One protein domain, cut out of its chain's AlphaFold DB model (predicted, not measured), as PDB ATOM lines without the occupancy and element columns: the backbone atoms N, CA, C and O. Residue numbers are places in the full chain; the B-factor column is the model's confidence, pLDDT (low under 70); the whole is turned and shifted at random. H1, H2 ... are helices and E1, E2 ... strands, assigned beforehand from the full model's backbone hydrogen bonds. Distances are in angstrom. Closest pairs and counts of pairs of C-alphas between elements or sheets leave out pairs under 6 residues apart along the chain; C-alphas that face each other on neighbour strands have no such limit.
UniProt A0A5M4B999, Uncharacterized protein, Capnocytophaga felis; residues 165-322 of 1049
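Overview. This is residues 165 to 322 of the 1049 residues of an uncharacterized protein of Capnocytophaga felis (UniProt A0A5M4B999). A strongly twisted, curled sheet of five strands has H3 packed on one face, H1 on that same face beside edge strand E2, and H2 on the opposite face. Beyond H3, away from the sheet, lies the short H4. The printed part has 158 residues, under half in named elements, mixed helices and strands: E1, H1, E2, H2, E3, E4, E5, H3, H4. The mixed sheet runs E2 E1 E3 E5 E4; the whole is compact, radius of gyration of the C-alphas 14.8 A, spanning 40 by 32 by 27 A.

Arrangement. E1, residues 165 to 172, is parallel to E2, residues 193 to 199; N 168 and O 196, 2.9 A apart, are within hydrogen-bond range. With H1, residues 181 to 189, they form a strand-helix-strand unit, parallel neighbours joined through a helix, its crossover right-handed. The closest C-alphas of H1 and E2 are Lys 185 and Leu 195, 5.5 A. E2, H2, residues 223 to 235, and E3, residues 242 to 247, form a split, right-handed unit, E1 between its strands. H2's height over the sheet is 10.6 A. E3 is parallel to E1 (N 169 to O 243, 2.8 A) and to E5, residues 264 to 267 (N 246 to O 265, 2.8 A). E4, residues 256 to 258, and E5 form an antiparallel hairpin (N 257 to O 266, 2.8 A). H3, residues 272 to 284, touches H1 with residues 272 to 276 alone, closest C-alphas Glu 272 and Ile 184, 5.9 A, at a steep tilt of 46 degrees. H4, residues 314 to 321, is close to H3 but not clearly touching: C-alphas 320 and 284, the closest, are 5.6 A apart. Every O i to N i+4 pair is within hydrogen-bond range in H2, H3 and H4; in H1, 4 of 5.

Along the chain. E1 begins at C-alpha 165 (274.129, 401.800, 607.933) and measures 22.6 A; E2 measures 18.8 A, H2 18.4 A and H3 17.3 A. H4 ends at C-alpha 321 (264.419, 401.953, 600.966).

Size, cuts and confidence. The C-alphas farthest apart, Glu 235 and Thr 295, are 42.6 A apart. The printed part has no cut; links E2 to H2 and H3 to H4 are long. Residues 206 to 217 have pLDDT under 70.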
ATOM      1  N   GLU A 165     272.670 401.887 607.819       92.44
ATOM      2  CA  GLU A 165     274.129 401.800 607.933       92.44
ATOM      3  C   GLU A 165     274.669 400.608 607.134       92.44
ATOM      4  O   GLU A 165     274.077 399.528 607.152       92.44
ATOM      5  N   VAL A 166     275.790 400.798 606.430       95.12
ATOM      6  CA  VAL A 166     276.446 399.732 605.654       95.12
ATOM      7  C   VAL A 166     277.955 399.772 605.854       95.12
ATOM      8  O   VAL A 166     278.585 400.824 605.717       95.12
ATOM      9  N   ASN A 167     278.543 398.610 606.139       96.12
ATOM     10  CA  ASN A 167     279.982 398.451 606.308       96.12
ATOM     11  C   ASN A 167     280.641 398.107 604.969       96.12
ATOM     12  O   ASN A 167     280.233 397.166 604.285       96.12
ATOM     13  N   VAL A 168     281.681 398.858 604.604       97.62
ATOM     14  CA  VAL A 168     282.459 398.649 603.378       97.62
ATOM     15  C   VAL A 168     283.945 398.611 603.717       97.62
ATOM     16  O   VAL A 168     284.457 399.459 604.448       97.62
ATOM     17  N   THR A 169     284.660 397.658 603.142       97.44
ATOM     18  CA  THR A 169     286.114 397.554 603.216       97.44
ATOM     19  C   THR A 169     286.690 397.694 601.814       97.44
ATOM     20  O   THR A 169     286.437 396.867 600.939       97.44
ATOM     21  N   LEU A 170     287.479 398.742 601.592       97.19
ATOM     22  CA  LEU A 170     288.259 398.899 600.368       97.19
ATOM     23  C   LEU A 170     289.567 398.122 600.505       97.19
ATOM     24  O   LEU A 170     290.277 398.277 601.498       97.19
ATOM     25  N   ILE A 171     289.889 397.309 599.505       95.62
ATOM     26  CA  ILE A 171     291.078 396.459 599.454       95.62
ATOM     27  C   ILE A 171     291.989 396.998 598.342       95.62
ATOM     28  O   ILE A 171     291.756 396.709 597.165       95.62
ATOM     29  N   PRO A 172     293.027 397.784 598.666       93.75
ATOM     30  CA  PRO A 172     293.962 398.285 597.665       93.75
ATOM     31  C   PRO A 172     294.726 397.129 597.008       93.75
ATOM     32  O   PRO A 172     295.255 396.268 597.708       93.75
ATOM     33  N   THR A 173     294.854 397.116 595.682       90.81
ATOM     34  CA  THR A 173     295.698 396.137 594.964       90.81
ATOM     35  C   THR A 173     297.104 396.657 594.664       90.81
ATOM     36  O   THR A 173     297.988 395.888 594.289       90.81
ATOM     37  N   ALA A 174     297.331 397.953 594.892       85.75
ATOM     38  CA  ALA A 174     298.615 398.630 594.782       85.75
ATOM     39  C   ALA A 174     298.805 399.618 595.944       85.75
ATOM     40  O   ALA A 174     297.840 400.048 596.580       85.75
ATOM     41  N   GLU A 175     300.056 399.985 596.223       85.06
ATOM     42  CA  GLU A 175     300.377 401.015 597.214       85.06
ATOM     43  C   GLU A 175     299.962 402.415 596.735       85.06
ATOM     44  O   GLU A 175     299.965 402.707 595.539       85.06
ATOM     45  N   ASN A 176     299.661 403.306 597.688       82.38
ATOM     46  CA  ASN A 176     299.416 404.735 597.457       82.38
ATOM     47  C   ASN A 176     298.287 405.054 596.458       82.38
ATOM     48  O   ASN A 176     298.414 405.975 595.652       82.38
ATOM     49  N   LEU A 177     297.167 404.326 596.512       84.75
ATOM     50  CA  LEU A 177     295.961 404.681 595.756       84.75
ATOM     51  C   LEU A 177     295.230 405.851 596.444       84.75
ATOM     52  O   LEU A 177     294.750 405.678 597.565       84.75
ATOM     53  N   PRO A 178     295.130 407.039 595.813       81.44
ATOM     54  CA  PRO A 178     294.439 408.177 596.404       81.44
ATOM     55  C   PRO A 178     292.929 408.012 596.202       81.44
ATOM     56  O   PRO A 178     292.404 408.395 595.161       81.44
ATOM     57  N   ILE A 179     292.247 407.414 597.179       90.56
ATOM     58  CA  ILE A 179     290.788 407.252 597.177       90.56
ATOM     59  C   ILE A 179     290.209 408.168 598.250       90.56
ATOM     60  O   ILE A 179     290.488 407.991 599.437       90.56
ATOM     61  N   ASP A 180     289.385 409.130 597.847       93.25
ATOM     62  CA  ASP A 180     288.663 409.979 598.789       93.25
ATOM     63  C   ASP A 180     287.380 409.278 599.266       93.25
ATOM     64  O   ASP A 180     286.325 409.330 598.627       93.25
ATOM     65  N   THR A 181     287.458 408.603 600.415       94.56
ATOM     66  CA  THR A 181     286.309 407.879 600.979       94.56
ATOM     67  C   THR A 181     285.150 408.800 601.356       94.56
ATOM     68  O   THR A 181     284.008 408.343 601.394       94.56
ATOM     69  N   GLU A 182     285.405 410.087 601.616       95.69
ATOM     70  CA  GLU A 182     284.351 411.042 601.971       95.69
ATOM     71  C   GLU A 182     283.476 411.384 600.765       95.69
ATOM     72  O   GLU A 182     282.263 411.521 600.919       95.69
ATOM     73  N   LYS A 183     284.032 411.398 599.544       95.06
ATOM     74  CA  LYS A 183     283.216 411.522 598.322       95.06
ATOM     75  C   LYS A 183     282.241 410.360 598.170       95.06
ATOM     76  O   LYS A 183     281.076 410.589 597.857       95.06
ATOM     77  N   ILE A 184     282.689 409.130 598.426       95.94
ATOM     78  CA  ILE A 184     281.840 407.930 598.326       95.94
ATOM     79  C   ILE A 184     280.723 407.992 599.376       95.94
ATOM     80  O   ILE A 184     279.551 407.800 599.050       95.94
ATOM     81  N   LYS A 185     281.064 408.333 600.627       96.81
ATOM     82  CA  LYS A 185     280.081 408.534 601.705       96.81
ATOM     83  C   LYS A 185     279.067 409.620 601.353       96.81
ATOM     84  O   LYS A 185     277.872 409.413 601.544       96.81
ATOM     85  N   ALA A 186     279.518 410.745 600.799       94.88
ATOM     86  CA  ALA A 186     278.660 411.873 600.441       94.88
ATOM     87  C   ALA A 186     277.640 411.534 599.341       94.88
ATOM     88  O   ALA A 186     276.541 412.086 599.348       94.88
ATOM     89  N   ILE A 187     277.963 410.625 598.413       94.94
ATOM     90  CA  ILE A 187     277.021 410.162 597.378       94.94
ATOM     91  C   ILE A 187     275.821 409.460 598.025       94.94
ATOM     92  O   ILE A 187     274.671 409.790 597.739       94.94
ATOM     93  N   TYR A 188     276.090 408.531 598.939       95.38
ATOM     94  CA  TYR A 188     275.076 407.702 599.593       95.38
ATOM     95  C   TYR A 188     274.334 408.408 600.735       95.38
ATOM     96  O   TYR A 188     273.140 408.170 600.933       95.38
ATOM     97  N   ALA A 189     274.988 409.348 601.424       94.25
ATOM     98  CA  ALA A 189     274.363 410.150 602.475       94.25
ATOM     99  C   ALA A 189     273.123 410.909 601.969       94.25
ATOM    100  O   ALA A 189     272.137 411.039 602.696       94.25
ATOM    101  N   LYS A 190     273.130 411.328 600.693       92.25
ATOM    102  CA  LYS A 190     272.002 412.015 600.046       92.25
ATOM    103  C   LYS A 190     270.722 411.180 599.991       92.25
ATOM    104  O   LYS A 190     269.642 411.751 599.885       92.25
ATOM    105  N   VAL A 191     270.825 409.853 600.052       92.81
ATOM    106  CA  VAL A 191     269.693 408.911 599.992       92.81
ATOM    107  C   VAL A 191     269.495 408.149 601.309       92.81
ATOM    108  O   VAL A 191     268.903 407.074 601.321       92.81
ATOM    109  N   GLY A 192     269.976 408.709 602.425       91.31
ATOM    110  CA  GLY A 192     269.779 408.141 603.765       91.31
ATOM    111  C   GLY A 192     270.721 406.990 604.115       91.31
ATOM    112  O   GLY A 192     270.486 406.288 605.092       91.31
ATOM    113  N   ILE A 193     271.795 406.784 603.352       94.62
ATOM    114  CA  ILE A 193     272.735 405.688 603.587       94.62
ATOM    115  C   ILE A 193     274.013 406.214 604.234       94.62
ATOM    116  O   ILE A 193     274.733 407.039 603.669       94.62
ATOM    117  N   LYS A 194     274.330 405.684 605.413       95.12
ATOM    118  CA  LYS A 194     275.573 405.951 606.131       95.12
ATOM    119  C   LYS A 194     276.570 404.826 605.862       95.12
ATOM    120  O   LYS A 194     276.447 403.724 606.394       95.12
ATOM    121  N   LEU A 195     277.568 405.117 605.032       96.38
ATOM    122  CA  LEU A 195     278.653 404.181 604.752       96.38
ATOM    123  C   LEU A 195     279.775 404.295 605.788       96.38
ATOM    124  O   LEU A 195     280.398 405.350 605.946       96.38
ATOM    125  N   THR A 196     280.095 403.175 606.424       96.81
ATOM    126  CA  THR A 196     281.299 403.018 607.240       96.81
ATOM    127  C   THR A 196     282.372 402.374 606.376       96.81
ATOM    128  O   THR A 196     282.392 401.158 606.197       96.81
ATOM    129  N   ILE A 197     283.244 403.205 605.797       97.19
ATOM    130  CA  ILE A 197     284.318 402.751 604.907       97.19
ATOM    131  C   ILE A 197     285.611 402.576 605.704       97.19
ATOM    132  O   ILE A 197     286.096 403.528 606.317       97.19
ATOM    133  N   SER A 198     286.171 401.371 605.658       95.31
ATOM    134  CA  SER A 198     287.515 401.048 606.135       95.31
ATOM    135  C   SER A 198     288.428 400.687 604.961       95.31
ATOM    136  O   SER A 198     287.955 400.356 603.872       95.31
ATOM    137  N   THR A 199     289.742 400.774 605.155       94.19
ATOM    138  CA  THR A 199     290.733 400.378 604.146       94.19
ATOM    139  C   THR A 199     291.600 399.271 604.712       94.19
ATOM    140  O   THR A 199     292.183 399.424 605.787       94.19
ATOM    141  N   ASP A 200     291.675 398.159 603.994       93.69
ATOM    142  CA  ASP A 200     292.512 397.028 604.365       93.69
ATOM    143  C   ASP A 200     293.951 397.196 603.835       93.69
ATOM    144  O   ASP A 200     294.250 398.067 603.013       93.69
ATOM    145  N   LYS A 201     294.877 396.356 604.303       91.88
ATOM    146  CA  LYS A 201     296.251 396.297 603.792       91.88
ATOM    147  C   LYS A 201     296.251 395.926 602.310       91.88
ATOM    148  O   LYS A 201     295.408 395.144 601.873       91.88
ATOM    149  N   VAL A 202     297.263 396.379 601.570       93.12
ATOM    150  CA  VAL A 202     297.427 396.044 600.146       93.12
ATOM    151  C   VAL A 202     297.333 394.527 599.925       93.12
ATOM    152  O   VAL A 202     297.957 393.746 600.650       93.12
ATOM    153  N   PHE A 203     296.529 394.107 598.949       91.75
ATOM    154  CA  PHE A 203     296.361 392.719 598.529       91.75
ATOM    155  C   PHE A 203     296.928 392.546 597.108       91.75
ATOM    156  O   PHE A 203     296.348 393.061 596.152       91.75
ATOM    157  N   PRO A 204     298.085 391.882 596.937       83.00
ATOM    158  CA  PRO A 204     298.898 391.996 595.726       83.00
ATOM    159  C   PRO A 204     298.375 391.122 594.574       83.00
ATOM    160  O   PRO A 204     298.952 390.084 594.245       83.00
ATOM    161  N   VAL A 205     297.294 391.551 593.925       80.50
ATOM    162  CA  VAL A 205     296.740 390.883 592.741       80.50
ATOM    163  C   VAL A 205     297.693 391.056 591.550       80.50
ATOM    164  O   VAL A 205     297.764 392.116 590.944       80.50
ATOM    165  N   LYS A 206     298.466 390.007 591.225       67.44
ATOM    166  CA  LYS A 206     299.481 390.030 590.146       67.44
ATOM    167  C   LYS A 206     298.936 389.719 588.749       67.44
ATOM    168  O   LYS A 206     299.620 389.978 587.764       67.44
ATOM    169  N   LYS A 207     297.758 389.095 588.653       65.94
ATOM    170  CA  LYS A 207     297.109 388.776 587.372       65.94
ATOM    171  C   LYS A 207     296.217 389.942 586.948       65.94
ATOM    172  O   LYS A 207     295.563 390.535 587.801       65.94
ATOM    173  N   LYS A 208     296.164 390.224 585.641       66.56
ATOM    174  CA  LYS A 208     295.172 391.143 585.066       66.56
ATOM    175  C   LYS A 208     293.781 390.614 585.419       66.56
ATOM    176  O   LYS A 208     293.512 389.435 585.198       66.56
ATOM    177  N   ILE A 209     292.939 391.460 586.003       65.62
ATOM    178  CA  ILE A 209     291.561 391.079 586.315       65.62
ATOM    179  C   ILE A 209     290.749 391.302 585.043       65.62
ATOM    180  O   ILE A 209     290.468 392.445 584.688       65.62
ATOM    181  N   ASP A 210     290.455 390.219 584.329       63.09
ATOM    182  CA  ASP A 210     289.662 390.270 583.107       63.09
ATOM    183  C   ASP A 210     288.167 390.156 583.434       63.09
ATOM    184  O   ASP A 210     287.727 389.232 584.127       63.09
ATOM    185  N   THR A 211     287.394 391.134 582.968       58.12
ATOM    186  CA  THR A 211     285.940 391.219 583.145       58.12
ATOM    187  C   THR A 211     285.186 390.975 581.834       58.12
ATOM    188  O   THR A 211     283.967 391.127 581.800       58.12
ATOM    189  N   GLU A 212     285.875 390.595 580.746       53.06
ATOM    190  CA  GLU A 212     285.273 390.405 579.413       53.06
ATOM    191  C   GLU A 212     284.140 389.363 579.387       53.06
ATOM    192  O   GLU A 212     283.196 389.509 578.611       53.06
ATOM    193  N   ASN A 213     284.163 388.370 580.281       42.28
ATOM    194  CA  ASN A 213     283.156 387.301 580.340       42.28
ATOM    195  C   ASN A 213     281.826 387.699 581.018       42.28
ATOM    196  O   ASN A 213     280.916 386.876 581.068       42.28
ATOM    197  N   ALA A 214     281.687 388.932 581.524       48.28
ATOM    198  CA  ALA A 214     280.506 389.403 582.259       48.28
ATOM    199  C   ALA A 214     279.832 390.621 581.589       48.28
ATOM    200  O   ALA A 214     279.482 391.610 582.239       48.28
ATOM    201  N   PHE A 215     279.668 390.591 580.263       39.47
ATOM    202  CA  PHE A 215     278.927 391.642 579.559       39.47
ATOM    203  C   PHE A 215     277.420 391.526 579.834       39.47
ATOM    204  O   PHE A 215     276.772 390.572 579.415       39.47
ATOM    205  N   GLY A 216     276.861 392.520 580.528       51.44
ATOM    206  CA  GLY A 216     275.413 392.725 580.671       51.44
ATOM    207  C   GLY A 216     274.699 391.829 581.687       51.44
ATOM    208  O   GLY A 216     273.601 392.181 582.119       51.44
ATOM    209  N   ASP A 217     275.316 390.727 582.117       61.41
ATOM    210  CA  ASP A 217     274.755 389.843 583.134       61.41
ATOM    211  C   ASP A 217     275.448 390.050 584.492       61.41
ATOM    212  O   ASP A 217     276.530 389.532 584.771       61.41
ATOM    213  N   LEU A 218     274.813 390.837 585.363       70.31
ATOM    214  CA  LEU A 218     275.253 391.071 586.747       70.31
ATOM    215  C   LEU A 218     274.984 389.851 587.655       70.31
ATOM    216  O   LEU A 218     274.896 390.000 588.872       70.31
ATOM    217  N   SER A 219     274.807 388.652 587.089       70.38
ATOM    218  CA  SER A 219     274.412 387.439 587.808       70.38
ATOM    219  C   SER A 219     275.574 386.631 588.383       70.38
ATOM    220  O   SER A 219     275.328 385.849 589.302       70.38
ATOM    221  N   THR A 220     276.812 386.782 587.889       75.00
ATOM    222  CA  THR A 220     277.940 385.886 588.223       75.00
ATOM    223  C   THR A 220     279.310 386.572 588.182       75.00
ATOM    224  O   THR A 220     279.543 387.461 587.376       75.00
ATOM    225  N   TYR A 221     280.253 386.136 589.027       78.56
ATOM    226  CA  TYR A 221     281.666 386.530 588.905       78.56
ATOM    227  C   TYR A 221     282.393 385.702 587.840       78.56
ATOM    228  O   TYR A 221     282.119 384.505 587.710       78.56
ATOM    229  N   SER A 222     283.372 386.300 587.152       73.00
ATOM    230  CA  SER A 222     284.282 385.569 586.257       73.00
ATOM    231  C   SER A 222     285.197 384.605 587.034       73.00
ATOM    232  O   SER A 222     285.432 384.815 588.230       73.00
ATOM    233  N   PRO A 223     285.765 383.566 586.391       70.94
ATOM    234  CA  PRO A 223     286.711 382.656 587.043       70.94
ATOM    235  C   PRO A 223     287.906 383.373 587.695       70.94
ATOM    236  O   PRO A 223     288.344 383.011 588.788       70.94
ATOM    237  N   GLU A 224     288.419 384.437 587.073       73.56
ATOM    238  CA  GLU A 224     289.513 385.253 587.609       73.56
ATOM    239  C   GLU A 224     289.093 385.997 588.881       73.56
ATOM    240  O   GLU A 224     289.837 386.024 589.865       73.56
ATOM    241  N   GLN A 225     287.892 386.578 588.878       79.81
ATOM    242  CA  GLN A 225     287.312 387.255 590.037       79.81
ATOM    243  C   GLN A 225     287.048 386.267 591.180       79.81
ATOM    244  O   GLN A 225     287.421 386.549 592.321       79.81
ATOM    245  N   GLN A 226     286.484 385.090 590.886       80.81
ATOM    246  CA  GLN A 226     286.272 384.016 591.866       80.81
ATOM    247  C   GLN A 226     287.593 383.570 592.494       80.81
ATOM    248  O   GLN A 226     287.693 383.482 593.716       80.81
ATOM    249  N   ALA A 227     288.639 383.372 591.686       76.38
ATOM    250  CA  ALA A 227     289.957 382.994 592.183       76.38
ATOM    251  C   ALA A 227     290.550 384.050 593.134       76.38
ATOM    252  O   ALA A 227     291.164 383.698 594.141       76.38
ATOM    253  N   ILE A 228     290.350 385.341 592.851       81.38
ATOM    254  CA  ILE A 228     290.811 386.432 593.725       81.38
ATOM    255  C   ILE A 228     289.990 386.491 595.017       81.38
ATOM    256  O   ILE A 228     290.573 386.643 596.088       81.38
ATOM    257  N   ILE A 229     288.663 386.333 594.941       86.94
ATOM    258  CA  ILE A 229     287.780 386.283 596.120       86.94
ATOM    259  C   ILE A 229     288.156 385.099 597.013       86.94
ATOM    260  O   ILE A 229     288.312 385.271 598.221       86.94
ATOM    261  N   ALA A 230     288.338 383.913 596.430       81.75
ATOM    262  CA  ALA A 230     288.751 382.712 597.144       81.75
ATOM    263  C   ALA A 230     290.131 382.893 597.790       81.75
ATOM    264  O   ALA A 230     290.310 382.571 598.964       81.75
ATOM    265  N   TRP A 231     291.089 383.481 597.064       83.62
ATOM    266  CA  TRP A 231     292.410 383.781 597.609       83.62
ATOM    267  C   TRP A 231     292.331 384.771 598.777       83.62
ATOM    268  O   TRP A 231     292.914 384.527 599.832       83.62
ATOM    269  N   TYR A 232     291.555 385.845 598.644       86.94
ATOM    270  CA  TYR A 232     291.361 386.808 599.726       86.94
ATOM    271  C   TYR A 232     290.722 386.163 600.959       86.94
ATOM    272  O   TYR A 232     291.248 386.328 602.055       86.94
ATOM    273  N   LYS A 233     289.665 385.357 600.780       87.00
ATOM    274  CA  LYS A 233     289.012 384.587 601.855       87.00
ATOM    275  C   LYS A 233     289.952 383.590 602.542       87.00
ATOM    276  O   LYS A 233     289.767 383.299 603.716       87.00
ATOM    277  N   SER A 234     290.942 383.056 601.823       82.31
ATOM    278  CA  SER A 234     291.927 382.129 602.396       82.31
ATOM    279  C   SER A 234     292.989 382.819 603.258       82.31
ATOM    280  O   SER A 234     293.530 382.207 604.174       82.31
ATOM    281  N   GLU A 235     293.278 384.091 602.982       83.44
ATOM    282  CA  GLU A 235     294.317 384.867 603.671       83.44
ATOM    283  C   GLU A 235     293.741 385.802 604.743       83.44
ATOM    284  O   GLU A 235     294.458 386.226 605.653       83.44
ATOM    285  N   ARG A 236     292.465 386.186 604.614       88.81
ATOM    286  CA  ARG A 236     291.823 387.215 605.435       88.81
ATOM    287  C   ARG A 236     290.405 386.822 605.813       88.81
ATOM    288  O   ARG A 236     289.659 386.243 605.030       88.81
ATOM    289  N   GLU A 237     290.030 387.199 607.027       86.44
ATOM    290  CA  GLU A 237     288.686 386.989 607.546       86.44
ATOM    291  C   GLU A 237     287.676 387.899 606.832       86.44
ATOM    292  O   GLU A 237     287.901 389.099 606.659       86.44
ATOM    293  N   VAL A 238     286.539 387.322 606.441       88.44
ATOM    294  CA  VAL A 238     285.440 388.019 605.771       88.44
ATOM    295  C   VAL A 238     284.229 388.033 606.689       88.44
ATOM    296  O   VAL A 238     283.653 386.994 607.004       88.44
ATOM    297  N   LYS A 239     283.820 389.232 607.094       87.62
ATOM    298  CA  LYS A 239     282.621 389.459 607.907       87.62
ATOM    299  C   LYS A 239     281.334 389.373 607.075       87.62
ATOM    300  O   LYS A 239     281.305 389.944 605.983       87.62
ATOM    301  N   PRO A 240     280.265 388.743 607.593       81.31
ATOM    302  CA  PRO A 240     279.005 388.547 606.870       81.31
ATOM    303  C   PRO A 240     278.175 389.828 606.678       81.31
ATOM    304  O   PRO A 240     277.260 389.847 605.874       81.31
ATOM    305  N   ASP A 241     278.478 390.914 607.382       85.12
ATOM    306  CA  ASP A 241     277.751 392.190 607.319       85.12
ATOM    307  C   ASP A 241     278.519 393.285 606.552       85.12
ATOM    308  O   ASP A 241     278.156 394.461 606.598       85.12
ATOM    309  N   THR A 242     279.619 392.918 605.890       93.19
ATOM    310  CA  THR A 242     280.564 393.860 605.278       93.19
ATOM    311  C   THR A 242     280.741 393.566 603.791       93.19
ATOM    312  O   THR A 242     280.894 392.409 603.395       93.19
ATOM    313  N   TYR A 243     280.753 394.616 602.971       95.88
ATOM    314  CA  TYR A 243     281.033 394.552 601.536       95.88
ATOM    315  C   TYR A 243     282.508 394.845 601.269       95.88
ATOM    316  O   TYR A 243     283.098 395.713 601.909       95.88
ATOM    317  N   TYR A 244     283.109 394.147 600.311       96.88
ATOM    318  CA  TYR A 244     284.543 394.221 600.037       96.88
ATOM    319  C   TYR A 244     284.777 394.660 598.597       96.88
ATOM    320  O   TYR A 244     284.270 394.031 597.677       96.88
ATOM    321  N   VAL A 245     285.557 395.717 598.376       96.75
ATOM    322  CA  VAL A 245     285.843 396.211 597.020       96.75
ATOM    323  C   VAL A 245     287.344 396.219 596.785       96.75
ATOM    324  O   VAL A 245     288.065 396.974 597.434       96.75
ATOM    325  N   PHE A 246     287.824 395.401 595.852       94.44
ATOM    326  CA  PHE A 246     289.201 395.451 595.369       94.44
ATOM    327  C   PHE A 246     289.381 396.689 594.501       94.44
ATOM    328  O   PHE A 246     288.690 396.834 593.497       94.44
ATOM    329  N   VAL A 247     290.308 397.570 594.867       93.31
ATOM    330  CA  VAL A 247     290.539 398.832 594.157       93.31
ATOM    331  C   VAL A 247     291.976 398.897 593.660       93.31
ATOM    332  O   VAL A 247     292.911 398.726 594.437       93.31
ATOM    333  N   GLY A 248     292.156 399.168 592.370       89.38
ATOM    334  CA  GLY A 248     293.455 399.252 591.710       89.38
ATOM    335  C   GLY A 248     293.471 400.220 590.536       89.38
ATOM    336  O   GLY A 248     292.453 400.816 590.203       89.38
ATOM    337  N   LYS A 249     294.641 400.351 589.898       85.88
ATOM    338  CA  LYS A 249     294.812 401.013 588.597       85.88
ATOM    339  C   LYS A 249     295.405 400.026 587.600       85.88
ATOM    340  O   LYS A 249     296.601 399.752 587.657       85.88
ATOM    341  N   GLN A 250     294.577 399.487 586.713       81.19
ATOM    342  CA  GLN A 250     295.013 398.593 585.640       81.19
ATOM    343  C   GLN A 250     294.151 398.772 584.391       81.19
ATOM    344  O   GLN A 250     292.976 399.116 584.485       81.19
ATOM    345  N   GLU A 251     294.725 398.516 583.216       72.75
ATOM    346  CA  GLU A 251     293.951 398.503 581.975       72.75
ATOM    347  C   GLU A 251     292.981 397.315 581.967       72.75
ATOM    348  O   GLU A 251     293.389 396.165 582.135       72.75
ATOM    349  N   SER A 252     291.700 397.597 581.752       72.75
ATOM    350  CA  SER A 252     290.613 396.617 581.699       72.75
ATOM    351  C   SER A 252     289.575 397.053 580.662       72.75
ATOM    352  O   SER A 252     289.497 398.231 580.314       72.75
ATOM    353  N   SER A 253     288.775 396.105 580.170       70.19
ATOM    354  CA  SER A 253     287.635 396.374 579.286       70.19
ATOM    355  C   SER A 253     286.491 397.109 580.003       70.19
ATOM    356  O   SER A 253     285.674 397.758 579.347       70.19
ATOM    357  N   GLN A 254     286.447 397.057 581.341       77.00
ATOM    358  CA  GLN A 254     285.492 397.778 582.189       77.00
ATOM    359  C   GLN A 254     286.198 398.472 583.364       77.00
ATOM    360  O   GLN A 254     287.182 397.968 583.910       77.00
ATOM    361  N   ALA A 255     285.670 399.633 583.767       85.75
ATOM    362  CA  ALA A 255     286.195 400.426 584.881       85.75
ATOM    363  C   ALA A 255     285.966 399.757 586.248       85.75
ATOM    364  O   ALA A 255     286.799 399.888 587.145       85.75
ATOM    365  N   GLY A 256     284.872 399.010 586.394       88.81
ATOM    366  CA  GLY A 256     284.533 398.258 587.593       88.81
ATOM    367  C   GLY A 256     283.509 397.163 587.307       88.81
ATOM    368  O   GLY A 256     282.946 397.107 586.214       88.81
ATOM    369  N   TYR A 257     283.342 396.263 588.274       89.44
ATOM    370  CA  TYR A 257     282.340 395.206 588.265       89.44
ATOM    371  C   TYR A 257     281.997 394.757 589.689       89.44
ATOM    372  O   TYR A 257     282.881 394.398 590.476       89.44
ATOM    373  N   MET A 258     280.708 394.672 589.994       89.75
ATOM    374  CA  MET A 258     280.175 394.009 591.176       89.75
ATOM    375  C   MET A 258     278.875 393.294 590.819       89.75
ATOM    376  O   MET A 258     277.943 393.890 590.287       89.75
ATOM    377  N   ARG A 259     278.819 391.996 591.127       87.81
ATOM    378  CA  ARG A 259     277.626 391.168 590.929       87.81
ATOM    379  C   ARG A 259     276.438 391.761 591.698       87.81
ATOM    380  O   ARG A 259     276.601 392.238 592.824       87.81
ATOM    381  N   LEU A 260     275.239 391.665 591.129       86.81
ATOM    382  CA  LEU A 260     273.997 392.103 591.758       86.81
ATOM    383  C   LEU A 260     273.779 391.357 593.082       86.81
ATOM    384  O   LEU A 260     273.699 390.130 593.107       86.81
ATOM    385  N   GLY A 261     273.705 392.085 594.198       86.88
ATOM    386  CA  GLY A 261     273.596 391.465 595.526       86.88
ATOM    387  C   GLY A 261     274.862 390.742 596.006       86.88
ATOM    388  O   GLY A 261     274.815 390.027 597.008       86.88
ATOM    389  N   GLY A 262     275.979 390.875 595.286       88.00
ATOM    390  CA  GLY A 262     277.253 390.253 595.623       88.00
ATOM    391  C   GLY A 262     277.982 390.980 596.752       88.00
ATOM    392  O   GLY A 262     277.885 392.196 596.898       88.00
ATOM    393  N   GLN A 263     278.754 390.233 597.542       93.06
ATOM    394  CA  GLN A 263     279.556 390.791 598.638       93.06
ATOM    395  C   GLN A 263     280.844 391.481 598.152       93.06
ATOM    396  O   GLN A 263     281.348 392.385 598.821       93.06
ATOM    397  N   PHE A 264     281.384 391.056 597.004       93.75
ATOM    398  CA  PHE A 264     282.692 391.481 596.496       93.75
ATOM    399  C   PHE A 264     282.574 392.318 595.216       93.75
ATOM    400  O   PHE A 264     281.810 391.975 594.316       93.75
ATOM    401  N   GLY A 265     283.347 393.391 595.107       92.94
ATOM    402  CA  GLY A 265     283.435 394.238 593.916       92.94
ATOM    403  C   GLY A 265     284.877 394.443 593.468       92.94
ATOM    404  O   GLY A 265     285.813 394.264 594.247       92.94
ATOM    405  N   PHE A 266     285.059 394.841 592.216       92.06
ATOM    406  CA  PHE A 266     286.358 395.108 591.607       92.06
ATOM    407  C   PHE A 266     286.316 396.447 590.884       92.06
ATOM    408  O   PHE A 266     285.437 396.668 590.063       92.06
ATOM    409  N   VAL A 267     287.271 397.330 591.159       92.62
ATOM    410  CA  VAL A 267     287.381 398.655 590.540       92.62
ATOM    411  C   VAL A 267     288.810 398.868 590.056       92.62
ATOM    412  O   VAL A 267     289.764 398.762 590.827       92.62
ATOM    413  N   MET A 268     288.954 399.163 588.766       88.50
ATOM    414  CA  MET A 268     290.227 399.133 588.034       88.50
ATOM    415  C   MET A 268     290.790 400.508 587.705       88.50
ATOM    416  O   MET A 268     291.928 400.601 587.253       88.50
ATOM    417  N   ASP A 269     290.008 401.564 587.898       89.19
ATOM    418  CA  ASP A 269     290.402 402.952 587.651       89.19
ATOM    419  C   ASP A 269     290.689 403.732 588.949       89.19
ATOM    420  O   ASP A 269     291.161 404.873 588.905       89.19
ATOM    421  N   ALA A 270     290.435 403.101 590.102       89.25
ATOM    422  CA  ALA A 270     290.441 403.694 591.435       89.25
ATOM    423  C   ALA A 270     289.583 404.969 591.557       89.25
ATOM    424  O   ALA A 270     289.886 405.840 592.370       89.25
ATOM    425  N   ASN A 271     288.528 405.089 590.748       91.56
ATOM    426  CA  ASN A 271     287.643 406.244 590.743       91.56
ATOM    427  C   ASN A 271     286.537 406.091 591.796       91.56
ATOM    428  O   ASN A 271     285.857 405.066 591.865       91.56
ATOM    429  N   GLU A 272     286.314 407.130 592.601       94.19
ATOM    430  CA  GLU A 272     285.321 407.119 593.678       94.19
ATOM    431  C   GLU A 272     283.890 406.925 593.159       94.19
ATOM    432  O   GLU A 272     283.083 406.251 593.803       94.19
ATOM    433  N   ARG A 273     283.573 407.470 591.977       93.81
ATOM    434  CA  ARG A 273     282.277 407.268 591.321       93.81
ATOM    435  C   ARG A 273     282.104 405.813 590.903       93.81
ATOM    436  O   ARG A 273     281.025 405.267 591.105       93.81
ATOM    437  N   THR A 274     283.135 405.196 590.329       93.88
ATOM    438  CA  THR A 274     283.090 403.785 589.918       93.88
ATOM    439  C   THR A 274     282.873 402.891 591.137       93.88
ATOM    440  O   THR A 274     281.971 402.064 591.125       93.88
ATOM    441  N   ILE A 275     283.576 403.144 592.248       95.69
ATOM    442  CA  ILE A 275     283.326 402.442 593.519       95.69
ATOM    443  C   ILE A 275     281.869 402.608 593.964       95.69
ATOM    444  O   ILE A 275     281.219 401.623 594.305       95.69
ATOM    445  N   ALA A 276     281.334 403.832 593.938       96.31
ATOM    446  CA  ALA A 276     279.941 404.070 594.299       96.31
ATOM    447  C   ALA A 276     278.950 403.374 593.343       96.31
ATOM    448  O   ALA A 276     277.938 402.855 593.795       96.31
ATOM    449  N   HIS A 277     279.232 403.318 592.041       95.06
ATOM    450  CA  HIS A 277     278.403 402.600 591.068       95.06
ATOM    451  C   HIS A 277     278.352 401.101 591.381       95.06
ATOM    452  O   HIS A 277     277.268 400.528 591.489       95.06
ATOM    453  N   GLU A 278     279.515 400.483 591.595       94.12
ATOM    454  CA  GLU A 278     279.612 399.051 591.885       94.12
ATOM    455  C   GLU A 278     278.929 398.680 593.208       94.12
ATOM    456  O   GLU A 278     278.168 397.714 593.281       94.12
ATOM    457  N   LEU A 279     279.101 399.504 594.245       96.19
ATOM    458  CA  LEU A 279     278.378 399.343 595.506       96.19
ATOM    459  C   LEU A 279     276.850 399.436 595.323       96.19
ATOM    460  O   LEU A 279     276.107 398.815 596.083       96.19
ATOM    461  N   GLY A 280     276.362 400.160 594.309       94.00
ATOM    462  CA  GLY A 280     274.945 400.221 593.947       94.00
ATOM    463  C   GLY A 280     274.386 398.856 593.539       94.00
ATOM    464  O   GLY A 280     273.324 398.457 594.028       94.00
ATOM    465  N   HIS A 281     275.137 398.110 592.722       92.31
ATOM    466  CA  HIS A 281     274.795 396.737 592.324       92.31
ATOM    467  C   HIS A 281     274.846 395.781 593.514       92.31
ATOM    468  O   HIS A 281     273.905 395.025 593.763       92.31
ATOM    469  N   GLY A 282     275.939 395.824 594.277       91.44
ATOM    470  CA  GLY A 282     276.184 394.885 595.368       91.44
ATOM    471  C   GLY A 282     275.262 395.075 596.570       91.44
ATOM    472  O   GLY A 282     274.616 394.129 597.016       91.44
ATOM    473  N   ILE A 283     275.169 396.299 597.100       92.81
ATOM    474  CA  ILE A 283     274.414 396.577 598.331       92.81
ATOM    475  C   ILE A 283     272.907 396.605 598.059       92.81
ATOM    476  O   ILE A 283     272.126 396.012 598.803       92.81
ATOM    477  N   PHE A 284     272.496 397.310 597.004       92.31
ATOM    478  CA  PHE A 284     271.096 397.694 596.789       92.31
ATOM    479  C   PHE A 284     270.435 396.973 595.612       92.31
ATOM    480  O   PHE A 284     269.244 397.172 595.368       92.31
ATOM    481  N   LYS A 285     271.179 396.114 594.901       90.69
ATOM    482  CA  LYS A 285     270.710 395.404 593.702       90.69
ATOM    483  C   LYS A 285     270.201 396.356 592.610       90.69
ATOM    484  O   LYS A 285     269.286 396.000 591.869       90.69
ATOM    485  N   LEU A 286     270.730 397.580 592.546       91.50
ATOM    486  CA  LEU A 286     270.313 398.554 591.537       91.50
ATOM    487  C   LEU A 286     270.753 398.068 590.163       91.50
ATOM    488  O   LEU A 286     271.883 397.641 590.014       91.50
ATOM    489  N   GLU A 287     269.882 398.140 589.165       90.06
ATOM    490  CA  GLU A 287     270.228 397.766 587.793       90.06
ATOM    491  C   GLU A 287     270.470 399.010 586.937       90.06
ATOM    492  O   GLU A 287     270.053 400.123 587.267       90.06
ATOM    493  N   HIS A 288     271.116 398.829 585.788       89.12
ATOM    494  CA  HIS A 288     271.273 399.911 584.821       89.12
ATOM    495  C   HIS A 288     269.914 400.354 584.236       89.12
ATOM    496  O   HIS A 288     269.142 399.509 583.768       89.12
ATOM    497  N   PRO A 289     269.618 401.669 584.149       86.31
ATOM    498  CA  PRO A 289     268.325 402.168 583.660       86.31
ATOM    499  C   PRO A 289     268.087 401.884 582.166       86.31
ATOM    500  O   PRO A 289     266.944 401.826 581.709       86.31
ATOM    501  N   PHE A 290     269.156 401.657 581.399       82.75
ATOM    502  CA  PHE A 290     269.124 401.290 579.980       82.75
ATOM    503  C   PHE A 290     269.084 399.769 579.745       82.75
ATOM    504  O   PHE A 290     269.148 399.345 578.598       82.75
ATOM    505  N   LYS A 291     268.934 398.921 580.778       80.94
ATOM    506  CA  LYS A 291     268.891 397.448 580.618       80.94
ATOM    507  C   LYS A 291     267.847 396.974 579.593       80.94
ATOM    508  O   LYS A 291     268.033 395.959 578.934       80.94
ATOM    509  N   LYS A 292     266.734 397.703 579.456       77.94
ATOM    510  CA  LYS A 292     265.674 397.405 578.472       77.94
ATOM    511  C   LYS A 292     265.953 397.962 577.071       77.94
ATOM    512  O   LYS A 292     265.282 397.558 576.129       77.94
ATOM    513  N   ASP A 293     266.866 398.921 576.953       81.00
ATOM    514  CA  ASP A 293     267.179 399.643 575.722       81.00
ATOM    515  C   ASP A 293     268.605 400.206 575.800       81.00
ATOM    516  O   ASP A 293     268.826 401.345 576.223       81.00
ATOM    517  N   GLU A 294     269.584 399.395 575.394       80.38
ATOM    518  CA  GLU A 294     271.005 399.749 575.459       80.38
ATOM    519  C   GLU A 294     271.364 400.984 574.620       80.38
ATOM    520  O   GLU A 294     272.392 401.614 574.868       80.38
ATOM    521  N   THR A 295     270.517 401.401 573.669       82.56
ATOM    522  CA  THR A 295     270.751 402.625 572.881       82.56
ATOM    523  C   THR A 295     270.704 403.894 573.735       82.56
ATOM    524  O   THR A 295     271.259 404.922 573.351       82.56
ATOM    525  N   LYS A 296     270.090 403.816 574.923       83.25
ATOM    526  CA  LYS A 296     270.020 404.900 575.911       83.25
ATOM    527  C   LYS A 296     271.184 404.903 576.900       83.25
ATOM    528  O   LYS A 296     271.179 405.700 577.840       83.25
ATOM    529  N   LYS A 297     272.176 404.035 576.716       83.94
ATOM    530  CA  LYS A 297     273.390 404.000 577.534       83.94
ATOM    531  C   LYS A 297     274.086 405.369 577.535       83.94
ATOM    532  O   LYS A 297     274.360 405.935 576.479       83.94
ATOM    533  N   GLY A 298     274.370 405.899 578.723       83.31
ATOM    534  CA  GLY A 298     274.990 407.209 578.937       83.31
ATOM    535  C   GLY A 298     274.049 408.408 578.774       83.31
ATOM    536  O   GLY A 298     274.518 409.547 578.795       83.31
ATOM    537  N   THR A 299     272.744 408.188 578.583       84.50
ATOM    538  CA  THR A 299     271.762 409.277 578.414       84.50
ATOM    539  C   THR A 299     271.081 409.678 579.720       84.50
ATOM    540  O   THR A 299     270.638 410.822 579.854       84.50
ATOM    541  N   PHE A 300     271.019 408.773 580.699       83.44
ATOM    542  CA  PHE A 300     270.476 409.035 582.021       83.44
ATOM    543  C   PHE A 300     271.546 409.697 582.889       83.44
ATOM    544  O   PHE A 300     272.683 409.247 582.992       83.44
ATOM    545  N   ARG A 301     271.178 410.793 583.549       85.25
ATOM    546  CA  ARG A 301     272.063 411.575 584.424       85.25
ATOM    547  C   ARG A 301     272.035 411.000 585.846       85.25
ATOM    548  O   ARG A 301     271.646 411.693 586.785       85.25
ATOM    549  N   THR A 302     272.347 409.712 585.992       89.56
ATOM    550  CA  THR A 302     272.296 408.996 587.278       89.56
ATOM    551  C   THR A 302     273.571 408.201 587.553       89.56
ATOM    552  O   THR A 302     274.326 407.879 586.635       89.56
ATOM    553  N   LEU A 303     273.805 407.852 588.822       92.38
ATOM    554  CA  LEU A 303     274.938 407.037 589.252       92.38
ATOM    555  C   LEU A 303     274.932 405.681 588.546       92.38
ATOM    556  O   LEU A 303     275.995 405.201 588.170       92.38
ATOM    557  N   MET A 304     273.752 405.089 588.334       91.62
ATOM    558  CA  MET A 304     273.596 403.777 587.699       91.62
ATOM    559  C   MET A 304     273.695 403.816 586.168       91.62
ATOM    560  O   MET A 304     273.586 402.774 585.533       91.62
ATOM    561  N   ASP A 305     273.924 404.976 585.551       87.12
ATOM    562  CA  ASP A 305     274.316 405.058 584.141       87.12
ATOM    563  C   ASP A 305     275.828 405.309 584.002       87.12
ATOM    564  O   ASP A 305     276.540 405.541 584.980       87.12
ATOM    565  N   TYR A 306     276.338 405.266 582.775       80.44
ATOM    566  CA  TYR A 306     277.719 405.593 582.423       80.44
ATOM    567  C   TYR A 306     277.959 407.102 582.236       80.44
ATOM    568  O   TYR A 306     279.037 407.509 581.800       80.44
ATOM    569  N   ALA A 307     276.971 407.944 582.546       77.00
ATOM    570  CA  ALA A 307     277.146 409.391 582.613       77.00
ATOM    571  C   ALA A 307     277.959 409.787 583.870       77.00
ATOM    572  O   ALA A 307     278.084 409.003 584.801       77.00
ATOM    573  N   GLN A 308     278.566 410.976 583.923       79.88
ATOM    574  CA  GLN A 308     279.506 411.342 585.006       79.88
ATOM    575  C   GLN A 308     278.824 411.749 586.326       79.88
ATOM    576  O   GLN A 308     279.487 411.964 587.338       79.88
ATOM    577  N   GLU A 309     277.500 411.859 586.340       85.75
ATOM    578  CA  GLU A 309     276.728 412.290 587.498       85.75
ATOM    579  C   GLU A 309     276.699 411.226 588.607       85.75
ATOM    580  O   GLU A 309     276.861 410.029 588.365       85.75
ATOM    581  N   THR A 310     276.491 411.682 589.844       89.69
ATOM    582  CA  THR A 310     276.455 410.853 591.064       89.69
ATOM    583  C   THR A 310     275.075 410.828 591.728       89.69
ATOM    584  O   THR A 310     274.928 410.424 592.878       89.69
ATOM    585  N   THR A 311     274.053 411.312 591.025       89.25
ATOM    586  CA  THR A 311     272.669 411.400 591.498       89.25
ATOM    587  C   THR A 311     271.940 410.076 591.324       89.25
ATOM    588  O   THR A 311     272.141 409.375 590.344       89.25
ATOM    589  N   PHE A 312     271.049 409.736 592.242       90.75
ATOM    590  CA  PHE A 312     270.166 408.579 592.099       90.75
ATOM    591  C   PHE A 312     268.824 409.024 591.516       90.75
ATOM    592  O   PHE A 312     268.340 410.094 591.894       90.75
ATOM    593  N   ALA A 313     268.210 408.215 590.651       89.62
ATOM    594  CA  ALA A 313     266.824 408.442 590.250       89.62
ATOM    595  C   ALA A 313     265.879 408.118 591.412       89.62
ATOM    596  O   ALA A 313     266.194 407.305 592.282       89.62
ATOM    597  N   TYR A 314     264.678 408.688 591.394       89.62
ATOM    598  CA  TYR A 314     263.659 408.386 592.396       89.62
ATOM    599  C   TYR A 314     263.325 406.881 592.498       89.62
ATOM    600  O   TYR A 314     263.072 406.368 593.591       89.62
ATOM    601  N   SER A 315     263.392 406.143 591.383       88.69
ATOM    602  CA  SER A 315     263.259 404.677 591.373       88.69
ATOM    603  C   SER A 315     264.323 403.978 592.219       88.69
ATOM    604  O   SER A 315     264.012 403.012 592.915       88.69
ATOM    605  N   ASP A 316     265.552 404.491 592.203       91.38
ATOM    606  CA  ASP A 316     266.663 403.934 592.970       91.38
ATOM    607  C   ASP A 316     266.438 404.186 594.463       91.38
ATOM    608  O   ASP A 316     266.653 403.294 595.278       91.38
ATOM    609  N   TRP A 317     265.926 405.366 594.843       90.81
ATOM    610  CA  TRP A 317     265.628 405.678 596.247       90.81
ATOM    611  C   TRP A 317     264.579 404.723 596.818       90.81
ATOM    612  O   TRP A 317     264.720 404.279 597.960       90.81
ATOM    613  N   LYS A 318     263.557 404.382 596.011       85.94
ATOM    614  CA  LYS A 318     262.535 403.390 596.374       85.94
ATOM    615  C   LYS A 318     263.140 402.023 596.619       85.94
ATOM    616  O   LYS A 318     262.824 401.402 597.624       85.94
ATOM    617  N   GLN A 319     264.019 401.570 595.733       89.19
ATOM    618  CA  GLN A 319     264.658 400.268 595.880       89.19
ATOM    619  C   GLN A 319     265.618 400.226 597.077       89.19
ATOM    620  O   GLN A 319     265.590 399.272 597.850       89.19
ATOM    621  N   ILE A 320     266.408 401.285 597.284       89.88
ATOM    622  CA  ILE A 320     267.291 401.442 598.450       89.88
ATOM    623  C   ILE A 320     266.491 401.355 599.758       89.88
ATOM    624  O   ILE A 320     266.967 400.781 600.742       89.88
ATOM    625  N   ASN A 321     265.269 401.895 599.778       83.00
ATOM    626  CA  ASN A 321     264.419 401.953 600.966       83.00
ATOM    627  C   ASN A 321     263.360 400.842 601.062       83.00
ATOM    628  O   ASN A 321     262.682 400.779 602.081       83.00
ATOM    629  N   ASP A 322     263.273 399.916 600.102       80.69
ATOM    630  CA  ASP A 322     262.300 398.815 600.140       80.69
ATOM    631  C   ASP A 322     262.506 397.943 601.403       80.69
ATOM    632  O   ASP A 322     263.614 397.430 601.615       80.69
TER     633      ASP A 322